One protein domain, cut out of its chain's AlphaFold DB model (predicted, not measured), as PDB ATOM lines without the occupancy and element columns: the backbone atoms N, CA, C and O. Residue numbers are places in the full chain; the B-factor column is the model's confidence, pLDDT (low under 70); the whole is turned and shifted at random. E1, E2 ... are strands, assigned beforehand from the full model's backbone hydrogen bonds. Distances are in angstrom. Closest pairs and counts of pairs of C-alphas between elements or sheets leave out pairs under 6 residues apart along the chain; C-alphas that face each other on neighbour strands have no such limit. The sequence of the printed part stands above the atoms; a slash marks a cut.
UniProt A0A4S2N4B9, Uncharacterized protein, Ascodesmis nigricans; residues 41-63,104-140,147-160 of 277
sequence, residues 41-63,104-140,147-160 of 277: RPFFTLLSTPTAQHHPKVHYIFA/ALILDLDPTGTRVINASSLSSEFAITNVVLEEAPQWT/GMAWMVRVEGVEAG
ATOM      1  N   ARG A  41     235.452 224.593 235.865       81.25
ATOM      2  CA  ARG A  41     235.558 226.044 235.885       81.25
ATOM      3  C   ARG A  41     235.434 226.481 237.338       81.25
ATOM      4  O   ARG A  41     234.397 226.205 237.941       81.25
ATOM      5  N   PRO A  42     236.457 227.147 237.899       86.19
ATOM      6  CA  PRO A  42     236.329 227.771 239.202       86.19
ATOM      7  C   PRO A  42     235.097 228.670 239.227       86.19
ATOM      8  O   PRO A  42     234.857 229.429 238.286       86.19
ATOM      9  N   PHE A  43     234.329 228.577 240.301       88.06
ATOM     10  CA  PHE A  43     233.173 229.426 240.524       88.06
ATOM     11  C   PHE A  43     233.508 230.515 241.531       88.06
ATOM     12  O   PHE A  43     234.378 230.380 242.399       88.06
ATOM     13  N   PHE A  44     232.785 231.618 241.418       90.88
ATOM     14  CA  PHE A  44     232.779 232.634 242.449       90.88
ATOM     15  C   PHE A  44     232.093 232.084 243.697       90.88
ATOM     16  O   PHE A  44     231.125 231.342 243.583       90.88
ATOM     17  N   THR A  45     232.565 232.434 244.889       92.94
ATOM     18  CA  THR A  45     231.901 232.018 246.129       92.94
ATOM     19  C   THR A  45     231.521 233.236 246.953       92.94
ATOM     20  O   THR A  45     232.322 234.155 247.147       92.94
ATOM     21  N   LEU A  46     230.284 233.233 247.434       94.38
ATOM     22  CA  LEU A  46     229.722 234.261 248.289       94.38
ATOM     23  C   LEU A  46     229.182 233.611 249.558       94.38
ATOM     24  O   LEU A  46     228.340 232.718 249.490       94.38
ATOM     25  N   LEU A  47     229.643 234.086 250.711       94.19
ATOM     26  CA  LEU A  47     229.098 233.714 252.009       94.19
ATOM     27  C   LEU A  47     228.230 234.870 252.518       94.19
ATOM     28  O   LEU A  47     228.711 235.989 252.696       94.19
ATOM     29  N   SER A  48     226.937 234.604 252.694       93.56
ATOM     30  CA  SER A  48     225.918 235.577 253.086       93.56
ATOM     31  C   SER A  48     225.402 235.252 254.484       93.56
ATOM     32  O   SER A  48     224.802 234.202 254.708       93.56
ATOM     33  N   THR A  49     225.594 236.182 255.408       90.56
ATOM     34  CA  THR A  49     224.933 236.211 256.716       90.56
ATOM     35  C   THR A  49     223.846 237.296 256.700       90.56
ATOM     36  O   THR A  49     223.772 238.070 255.736       90.56
ATOM     37  N   PRO A  50     222.985 237.395 257.728       88.19
ATOM     38  CA  PRO A  50     222.017 238.490 257.815       88.19
ATOM     39  C   PRO A  50     222.677 239.875 257.914       88.19
ATOM     40  O   PRO A  50     222.071 240.880 257.545       88.19
ATOM     41  N   THR A  51     223.918 239.932 258.402       86.00
ATOM     42  CA  THR A  51     224.648 241.173 258.688       86.00
ATOM     43  C   THR A  51     225.698 241.523 257.640       86.00
ATOM     44  O   THR A  51     226.039 242.699 257.496       86.00
ATOM     45  N   ALA A  52     226.226 240.540 256.908       87.50
ATOM     46  CA  ALA A  52     227.357 240.744 256.016       87.50
ATOM     47  C   ALA A  52     227.380 239.767 254.837       87.50
ATOM     48  O   ALA A  52     226.915 238.631 254.900       87.50
ATOM     49  N   GLN A  53     228.025 240.207 253.762       90.38
ATOM     50  CA  GLN A  53     228.427 239.355 252.653       90.38
ATOM     51  C   GLN A  53     229.942 239.399 252.522       90.38
ATOM     52  O   GLN A  53     230.542 240.471 252.606       90.38
ATOM     53  N   HIS A  54     230.563 238.241 252.337       89.06
ATOM     54  CA  HIS A  54     232.011 238.144 252.214       89.06
ATOM     55  C   HIS A  54     232.433 237.066 251.220       89.06
ATOM     56  O   HIS A  54     231.716 236.096 250.968       89.06
ATOM     57  N   HIS A  55     233.626 237.253 250.659       90.88
ATOM     58  CA  HIS A  55     234.266 236.291 249.769       90.88
ATOM     59  C   HIS A  55     235.196 235.404 250.589       90.88
ATOM     60  O   HIS A  55     236.197 235.904 251.110       90.88
ATOM     61  N   PRO A  56     234.880 234.110 250.748       91.75
ATOM     62  CA  PRO A  56     235.778 233.202 251.426       91.75
ATOM     63  C   PRO A  56     236.983 232.896 250.539       91.75
ATOM     64  O   PRO A  56     236.949 233.012 249.312       91.75
ATOM     65  N   LYS A  57     238.049 232.428 251.176       91.00
ATOM     66  CA  LYS A  57     239.127 231.750 250.471       91.00
ATOM     67  C   LYS A  57     238.646 230.356 250.061       91.00
ATOM     68  O   LYS A  57     238.143 229.615 250.901       91.00
ATOM     69  N   VAL A  58     238.802 230.007 248.786       92.50
ATOM     70  CA  VAL A  58     238.286 228.751 248.218       92.50
ATOM     71  C   VAL A  58     239.440 227.845 247.811       92.50
ATOM     72  O   VAL A  58     240.384 228.283 247.154       92.50
ATOM     73  N   HIS A  59     239.339 226.574 248.190       91.88
ATOM     74  CA  HIS A  59     240.257 225.513 247.798       91.88
ATOM     75  C   HIS A  59     239.453 224.387 247.150       91.88
ATOM     76  O   HIS A  59     238.441 223.961 247.700       91.88
ATOM     77  N   TYR A  60     239.902 223.921 245.987       91.94
ATOM     78  CA  TYR A  60     239.292 222.805 245.270       91.94
ATOM     79  C   TYR A  60     240.099 221.539 245.543       91.94
ATOM     80  O   TYR A  60     241.327 221.583 245.488       91.94
ATOM     81  N   ILE A  61     239.404 220.449 245.867       90.88
ATOM     82  CA  ILE A  61     239.984 219.126 246.102       90.88
ATOM     83  C   ILE A  61     239.293 218.172 245.135       90.88
ATOM     84  O   ILE A  61     238.061 218.092 245.128       90.88
ATOM     85  N   PHE A  62     240.068 217.470 244.321       90.19
ATOM     86  CA  PHE A  62     239.560 216.506 243.354       90.19
ATOM     87  C   PHE A  62     239.747 215.072 243.856       90.19
ATOM     88  O   PHE A  62     240.565 214.792 244.728       90.19
ATOM     89  N   ALA A  63     238.961 214.137 243.319       85.75
ATOM     90  CA  ALA A  63     239.001 212.737 243.749       85.75
ATOM     91  C   ALA A  63     240.319 212.021 243.391       85.75
ATOM     92  O   ALA A  63     240.633 210.985 243.976       85.75
ATOM     93  N   ALA A 104     235.735 227.264 258.548       90.81
ATOM     94  CA  ALA A 104     235.936 226.304 257.468       90.81
ATOM     95  C   ALA A 104     234.601 225.669 257.071       90.81
ATOM     96  O   ALA A 104     233.842 225.211 257.929       90.81
ATOM     97  N   LEU A 105     234.332 225.645 255.766       94.19
ATOM     98  CA  LEU A 105     233.167 225.010 255.159       94.19
ATOM     99  C   LEU A 105     233.645 223.961 254.150       94.19
ATOM    100  O   LEU A 105     234.619 224.199 253.436       94.19
ATOM    101  N   ILE A 106     232.950 222.829 254.086       95.56
ATOM    102  CA  ILE A 106     233.178 221.766 253.102       95.56
ATOM    103  C   ILE A 106     231.935 221.672 252.222       95.56
ATOM    104  O   ILE A 106     230.821 221.556 252.736       95.56
ATOM    105  N   LEU A 107     232.134 221.730 250.906       96.25
ATOM    106  CA  LEU A 107     231.082 221.586 249.905       96.25
ATOM    107  C   LEU A 107     231.434 220.425 248.979       96.25
ATOM    108  O   LEU A 107     232.470 220.462 248.316       96.25
ATOM    109  N   ASP A 108     230.552 219.434 248.906       95.69
ATOM    110  CA  ASP A 108     230.686 218.317 247.977       95.69
ATOM    111  C   ASP A 108     229.854 218.616 246.731       95.69
ATOM    112  O   ASP A 108     228.654 218.898 246.819       95.69
ATOM    113  N   LEU A 109     230.485 218.545 245.564       93.69
ATOM    114  CA  LEU A 109     229.834 218.750 244.274       93.69
ATOM    115  C   LEU A 109     229.582 217.420 243.576       93.69
ATOM    116  O   LEU A 109     230.248 216.417 243.834       93.69
ATOM    117  N   ASP A 110     228.625 217.424 242.655       91.25
ATOM    118  CA  ASP A 110     228.435 216.295 241.759       91.25
ATOM    119  C   ASP A 110     229.589 216.148 240.748       91.25
ATOM    120  O   ASP A 110     230.358 217.088 240.532       91.25
ATOM    121  N   PRO A 111     229.726 214.984 240.083       88.56
ATOM    122  CA  PRO A 111     230.792 214.769 239.102       88.56
ATOM    123  C   PRO A 111     230.777 215.737 237.908       88.56
ATOM    124  O   PRO A 111     231.753 215.813 237.161       88.56
ATOM    125  N   THR A 112     229.666 216.451 237.692       85.75
ATOM    126  CA  THR A 112     229.549 217.457 236.630       85.75
ATOM    127  C   THR A 112     229.993 218.846 237.088       85.75
ATOM    128  O   THR A 112     230.210 219.714 236.247       85.75
ATOM    129  N   GLY A 113     230.134 219.068 238.399       86.31
ATOM    130  CA  GLY A 113     230.399 220.372 238.998       86.31
ATOM    131  C   GLY A 113     229.229 221.351 238.870       86.31
ATOM    132  O   GLY A 113     229.433 222.549 239.031       86.31
ATOM    133  N   THR A 114     228.018 220.869 238.557       86.94
ATOM    134  CA  THR A 114     226.845 221.731 238.298       86.94
ATOM    135  C   THR A 114     225.851 221.767 239.445       86.94
ATOM    136  O   THR A 114     224.898 222.547 239.412       86.94
ATOM    137  N   ARG A 115     226.046 220.936 240.475       91.62
ATOM    138  CA  ARG A 115     225.165 220.870 241.644       91.62
ATOM    139  C   ARG A 115     225.961 220.573 242.907       91.62
ATOM    140  O   ARG A 115     226.905 219.787 242.881       91.62
ATOM    141  N   VAL A 116     225.527 221.162 244.019       94.81
ATOM    142  CA  VAL A 116     226.017 220.832 245.363       94.81
ATOM    143  C   VAL A 116     225.252 219.610 245.869       94.81
ATOM    144  O   VAL A 116     224.022 219.618 245.900       94.81
ATOM    145  N   ILE A 117     225.976 218.552 246.230       96.25
ATOM    146  CA  ILE A 117     225.423 217.324 246.819       96.25
ATOM    147  C   ILE A 117     225.288 217.483 248.330       96.25
ATOM    148  O   ILE A 117     224.288 217.060 248.908       96.25
ATOM    149  N   ASN A 118     226.300 218.065 248.967       96.69
ATOM    150  CA  ASN A 118     226.371 218.169 250.414       96.69
ATOM    151  C   ASN A 118     227.132 219.431 250.834       96.69
ATOM    152  O   ASN A 118     227.990 219.932 250.107       96.69
ATOM    153  N   ALA A 119     226.794 219.946 252.011       96.69
ATOM    154  CA  ALA A 119     227.403 221.128 252.587       96.69
ATOM    155  C   ALA A 119     227.519 220.971 254.104       96.69
ATOM    156  O   ALA A 119     226.556 220.631 254.789       96.69
ATOM    157  N   SER A 120     228.708 221.242 254.628       95.69
ATOM    158  CA  SER A 120     229.052 221.082 256.037       95.69
ATOM    159  C   SER A 120     229.808 222.312 256.527       95.69
ATOM    160  O   SER A 120     230.718 222.804 255.861       95.69
ATOM    161  N   SER A 121     229.439 222.807 257.710       94.44
ATOM    162  CA  SER A 121     230.279 223.746 258.451       94.44
ATOM    163  C   SER A 121     231.088 222.998 259.500       94.44
ATOM    164  O   SER A 121     230.554 222.146 260.208       94.44
ATOM    165  N   LEU A 122     232.366 223.350 259.619       92.19
ATOM    166  CA  LEU A 122     233.240 222.901 260.702       92.19
ATOM    167  C   LEU A 122     233.335 223.933 261.836       92.19
ATOM    168  O   LEU A 122     234.083 223.738 262.791       92.19
ATOM    169  N   SER A 123     232.613 225.051 261.728       89.06
ATOM    170  CA  SER A 123     232.577 226.094 262.751       89.06
ATOM    171  C   SER A 123     231.434 225.827 263.728       89.06
ATOM    172  O   SER A 123     230.301 225.601 263.316       89.06
ATOM    173  N   SER A 124     231.706 225.908 265.033       86.75
ATOM    174  CA  SER A 124     230.666 225.825 266.070       86.75
ATOM    175  C   SER A 124     229.750 227.049 266.105       86.75
ATOM    176  O   SER A 124     228.678 227.005 266.698       86.75
ATOM    177  N   GLU A 125     230.181 228.153 265.500       88.31
ATOM    178  CA  GLU A 125     229.492 229.438 265.562       88.31
ATOM    179  C   GLU A 125     228.720 229.765 264.287       88.31
ATOM    180  O   GLU A 125     228.146 230.845 264.207       88.31
ATOM    181  N   PHE A 126     228.724 228.886 263.284       90.62
ATOM    182  CA  PHE A 126     228.060 229.123 262.009       90.62
ATOM    183  C   PHE A 126     227.277 227.895 261.564       90.62
ATOM    184  O   PHE A 126     227.835 226.809 261.424       90.62
ATOM    185  N   ALA A 127     225.992 228.084 261.285       94.12
ATOM    186  CA  ALA A 127     225.144 227.053 260.707       94.12
ATOM    187  C   ALA A 127     224.771 227.437 259.275       94.12
ATOM    188  O   ALA A 127     224.221 228.513 259.041       94.12
ATOM    189  N   ILE A 128     225.046 226.541 258.325       95.88
ATOM    190  CA  ILE A 128     224.601 226.690 256.936       95.88
ATOM    191  C   ILE A 128     223.080 226.529 256.906       95.88
ATOM    192  O   ILE A 128     222.552 225.525 257.384       95.88
ATOM    193  N   THR A 129     222.380 227.504 256.337       96.62
ATOM    194  CA  THR A 129     220.924 227.464 256.155       96.62
ATOM    195  C   THR A 129     220.536 227.125 254.724       96.62
ATOM    196  O   THR A 129     219.495 226.507 254.511       96.62
ATOM    197  N   ASN A 130     221.356 227.513 253.747       96.88
ATOM    198  CA  ASN A 130     221.087 227.280 252.334       96.88
ATOM    199  C   ASN A 130     222.387 227.295 251.523       96.88
ATOM    200  O   ASN A 130     223.321 228.028 251.849       96.88
ATOM    201  N   VAL A 131     222.439 226.514 250.447       97.06
ATOM    202  CA  VAL A 131     223.525 226.570 249.463       97.06
ATOM    203  C   VAL A 131     222.925 226.472 248.075       97.06
ATOM    204  O   VAL A 131     222.209 225.520 247.766       97.06
ATOM    205  N   VAL A 132     223.246 227.445 247.233       95.12
ATOM    206  CA  VAL A 132     222.771 227.512 245.854       95.12
ATOM    207  C   VAL A 132     223.972 227.683 244.934       95.12
ATOM    208  O   VAL A 132     224.859 228.487 245.203       95.12
ATOM    209  N   LEU A 133     224.002 226.906 243.855       93.56
ATOM    210  CA  LEU A 133     224.918 227.103 242.738       93.56
ATOM    211  C   LEU A 133     224.105 227.719 241.597       93.56
ATOM    212  O   LEU A 133     223.175 227.093 241.090       93.56
ATOM    213  N   GLU A 134     224.418 228.960 241.252       92.50
ATOM    214  CA  GLU A 134     223.676 229.774 240.292       92.50
ATOM    215  C   GLU A 134     224.608 230.417 239.268       92.50
ATOM    216  O   GLU A 134     225.830 230.407 239.415       92.50
ATOM    217  N   GLU A 135     224.035 230.959 238.201       89.69
ATOM    218  CA  GLU A 135     224.801 231.789 237.282       89.69
ATOM    219  C   GLU A 135     225.181 233.093 237.988       89.69
ATOM    220  O   GLU A 135     224.343 233.767 238.590       89.69
ATOM    221  N   ALA A 136     226.462 233.441 237.941       85.00
ATOM    222  CA  ALA A 136     226.960 234.661 238.535       85.00
ATOM    223  C   ALA A 136     226.305 235.867 237.845       85.00
ATOM    224  O   ALA A 136     226.239 235.896 236.612       85.00
ATOM    225  N   PRO A 137     225.872 236.898 238.596       81.75
ATOM    226  CA  PRO A 137     225.491 238.173 238.014       81.75
ATOM    227  C   PRO A 137     226.556 238.663 237.031       81.75
ATOM    228  O   PRO A 137     227.719 238.867 237.385       81.75
ATOM    229  N   GLN A 138     226.136 238.826 235.779       77.44
ATOM    230  CA  GLN A 138     226.984 239.322 234.709       77.44
ATOM    231  C   GLN A 138     227.183 240.826 234.910       77.44
ATOM    232  O   GLN A 138     226.220 241.595 234.917       77.44
ATOM    233  N   TRP A 139     228.431 241.257 235.090       64.88
ATOM    234  CA  TRP A 139     228.773 242.674 235.037       64.88
ATOM    235  C   TRP A 139     228.868 243.042 233.560       64.88
ATOM    236  O   TRP A 139     229.633 242.437 232.817       64.88
ATOM    237  N   THR A 140     228.044 243.990 233.125       56.59
ATOM    238  CA  THR A 140     227.701 244.267 231.719       56.59
ATOM    239  C   THR A 140     228.853 244.722 230.804       56.59
ATOM    240  O   THR A 140     228.588 245.113 229.674       56.59
ATOM    241  N   GLY A 147     231.306 232.760 228.511       57.56
ATOM    242  CA  GLY A 147     230.889 231.625 229.321       57.56
ATOM    243  C   GLY A 147     230.402 232.014 230.699       57.56
ATOM    244  O   GLY A 147     231.180 232.520 231.501       57.56
ATOM    245  N   MET A 148     229.132 231.695 230.950       64.31
ATOM    246  CA  MET A 148     228.437 231.774 232.234       64.31
ATOM    247  C   MET A 148     229.389 231.443 233.392       64.31
ATOM    248  O   MET A 148     229.782 230.286 233.581       64.31
ATOM    249  N   ALA A 149     229.816 232.463 234.136       81.38
ATOM    250  CA  ALA A 149     230.555 232.245 235.367       81.38
ATOM    251  C   ALA A 149     229.563 231.676 236.380       81.38
ATOM    252  O   ALA A 149     228.481 232.221 236.551       81.38
ATOM    253  N   TRP A 150     229.897 230.565 237.022       88.44
ATOM    254  CA  TRP A 150     229.061 230.022 238.086       88.44
ATOM    255  C   TRP A 150     229.395 230.710 239.410       88.44
ATOM    256  O   TRP A 150     230.542 231.099 239.654       88.44
ATOM    257  N   MET A 151     228.396 230.852 240.271       92.38
ATOM    258  CA  MET A 151     228.509 231.378 241.621       92.38
ATOM    259  C   MET A 151     227.912 230.387 242.614       92.38
ATOM    260  O   MET A 151     226.752 230.003 242.504       92.38
ATOM    261  N   VAL A 152     228.693 230.008 243.619       95.19
ATOM    262  CA  VAL A 152     228.182 229.349 244.817       95.19
ATOM    263  C   VAL A 152     227.834 230.411 245.841       95.19
ATOM    264  O   VAL A 152     228.698 231.156 246.309       95.19
ATOM    265  N   ARG A 153     226.567 230.447 246.233       95.94
ATOM    266  CA  ARG A 153     226.062 231.269 247.322       95.94
ATOM    267  C   ARG A 153     225.739 230.379 248.511       95.94
ATOM    268  O   ARG A 153     224.853 229.531 248.446       95.94
ATOM    269  N   VAL A 154     226.471 230.578 249.599       96.69
ATOM    270  CA  VAL A 154     226.234 229.923 250.886       96.69
ATOM    271  C   VAL A 154     225.553 230.928 251.801       96.69
ATOM    272  O   VAL A 154     226.090 232.006 252.052       96.69
ATOM    273  N   GLU A 155     224.378 230.586 252.309       96.69
ATOM    274  CA  GLU A 155     223.687 231.347 253.345       96.69
ATOM    275  C   GLU A 155     223.836 230.629 254.686       96.69
ATOM    276  O   GLU A 155     223.819 229.395 254.760       96.69
ATOM    277  N   GLY A 156     223.969 231.397 255.761       94.00
ATOM    278  CA  GLY A 156     223.942 230.836 257.103       94.00
ATOM    279  C   GLY A 156     223.767 231.874 258.195       94.00
ATOM    280  O   GLY A 156     223.676 233.073 257.932       94.00
ATOM    281  N   VAL A 157     223.694 231.387 259.428       92.50
ATOM    282  CA  VAL A 157     223.445 232.188 260.632       92.50
ATOM    283  C   VAL A 157     224.541 231.967 261.661       92.50
ATOM    284  O   VAL A 157     225.074 230.860 261.785       92.50
ATOM    285  N   GLU A 158     224.868 233.020 262.406       89.00
ATOM    286  CA  GLU A 158     225.870 232.959 263.463       89.00
ATOM    287  C   GLU A 158     225.229 232.680 264.831       89.00
ATOM    288  O   GLU A 158     224.210 233.270 265.193       89.00
ATOM    289  N   ALA A 159     225.839 231.797 265.626       80.19
ATOM    290  CA  ALA A 159     225.314 231.396 266.936       80.19
ATOM    291  C   ALA A 159     225.222 232.569 267.935       80.19
ATOM    292  O   ALA A 159     224.348 232.580 268.801       80.19
ATOM    293  N   GLY A 160     226.089 233.579 267.799       69.06
ATOM    294  CA  GLY A 160     226.071 234.787 268.633       69.06
ATOM    295  C   GLY A 160     224.946 235.773 268.296       69.06
ATOM    296  O   GLY A 160     224.603 236.619 269.121       69.06
TER     297      GLY A 160
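What this domain is: This is residues 41 to 63, 104 to 140 and 147 to 160 of the 277 residues of an uncharacterized protein of Ascodesmis nigricans (UniProt A0A4S2N4B9). The model is a small two-layer sandwich: a three-strand sheet, E1 E5 E4, faces a two-strand hairpin, E2 and E3, with the strands of the one sheet at 35 degrees to those of the other. A long stretch with no named element, residues 49 to 63, turns back after E1 and then crosses from the level of the larger sheet to that of the hairpin, on the side where E1 and E2 lie. The printed part has 74 residues with no named helix and five named strands, E1 to E5 in chain order; the class is all strand, though under half of the residues, 35 of 74, are in named elements. The larger sheet is mixed, in the order E1, E5, E4, and the smaller is antiparallel. The whole is compact, with a radius of gyration of the C-alphas of 12.6 A, and its outline is flat, 40 by 35 by 18 A.

How they stand to each other: E1, residues 44 to 48, is an edge strand and the parallel neighbour of the inner strand E5, residues 150 to 158, at 21 degrees; N 46 and O 152 are 2.8 A apart, within hydrogen-bond range. Residues 47 to 48 of E1 also pair, antiparallel, with residues 53 to 54. E2, residues 105 to 109, and E3, residues 116 to 121, form a hairpin at 169 degrees, with N 106 and O 120 at 2.9 A. E4, residues 126 to 135, is the other edge strand, antiparallel to E5 at 162 degrees, with N 153 and O 132 at 2.8 A. E4 bends by 61 degrees at residue 129. Across the sandwich, two sheets face to face, the closest C-alphas of E3 and E4 are those of Ser 121 and Ala 127, 6.5 A apart. E2 and E4 are near each other, with 5 pairs of C-alphas within 10 A. E1 and E3 are apart, and so are E2 and E5.

Where its parts are: E1 begins at C-alpha 44, (232.779, 232.634, 242.449), and is 13.0 A long from first to last C-alpha. E2 is 13.0 A long and E3 14.1 A. E4 spans 25.1 A from C-alpha 126 at (228.060, 229.123, 262.009). E5 spans 25.7 A and ends at C-alpha 158, (225.870, 232.959, 263.463).

The domain as a whole: The two C-alphas farthest apart are those of Gly 147 and Gly 160, at 39.7 A. Residues 64 to 103 are not printed, with 19.5 A between C-alphas 63 and 104; residues 141 to 146 are not printed either, with 13.3 A between C-alphas 140 and 147. Of the links that are printed whole, E3 to E4 is tight and E2 to E3 short. The mean pLDDT of the printed part is 89.2, and residues 139 to 140, 147 to 148 and 160 are under 70.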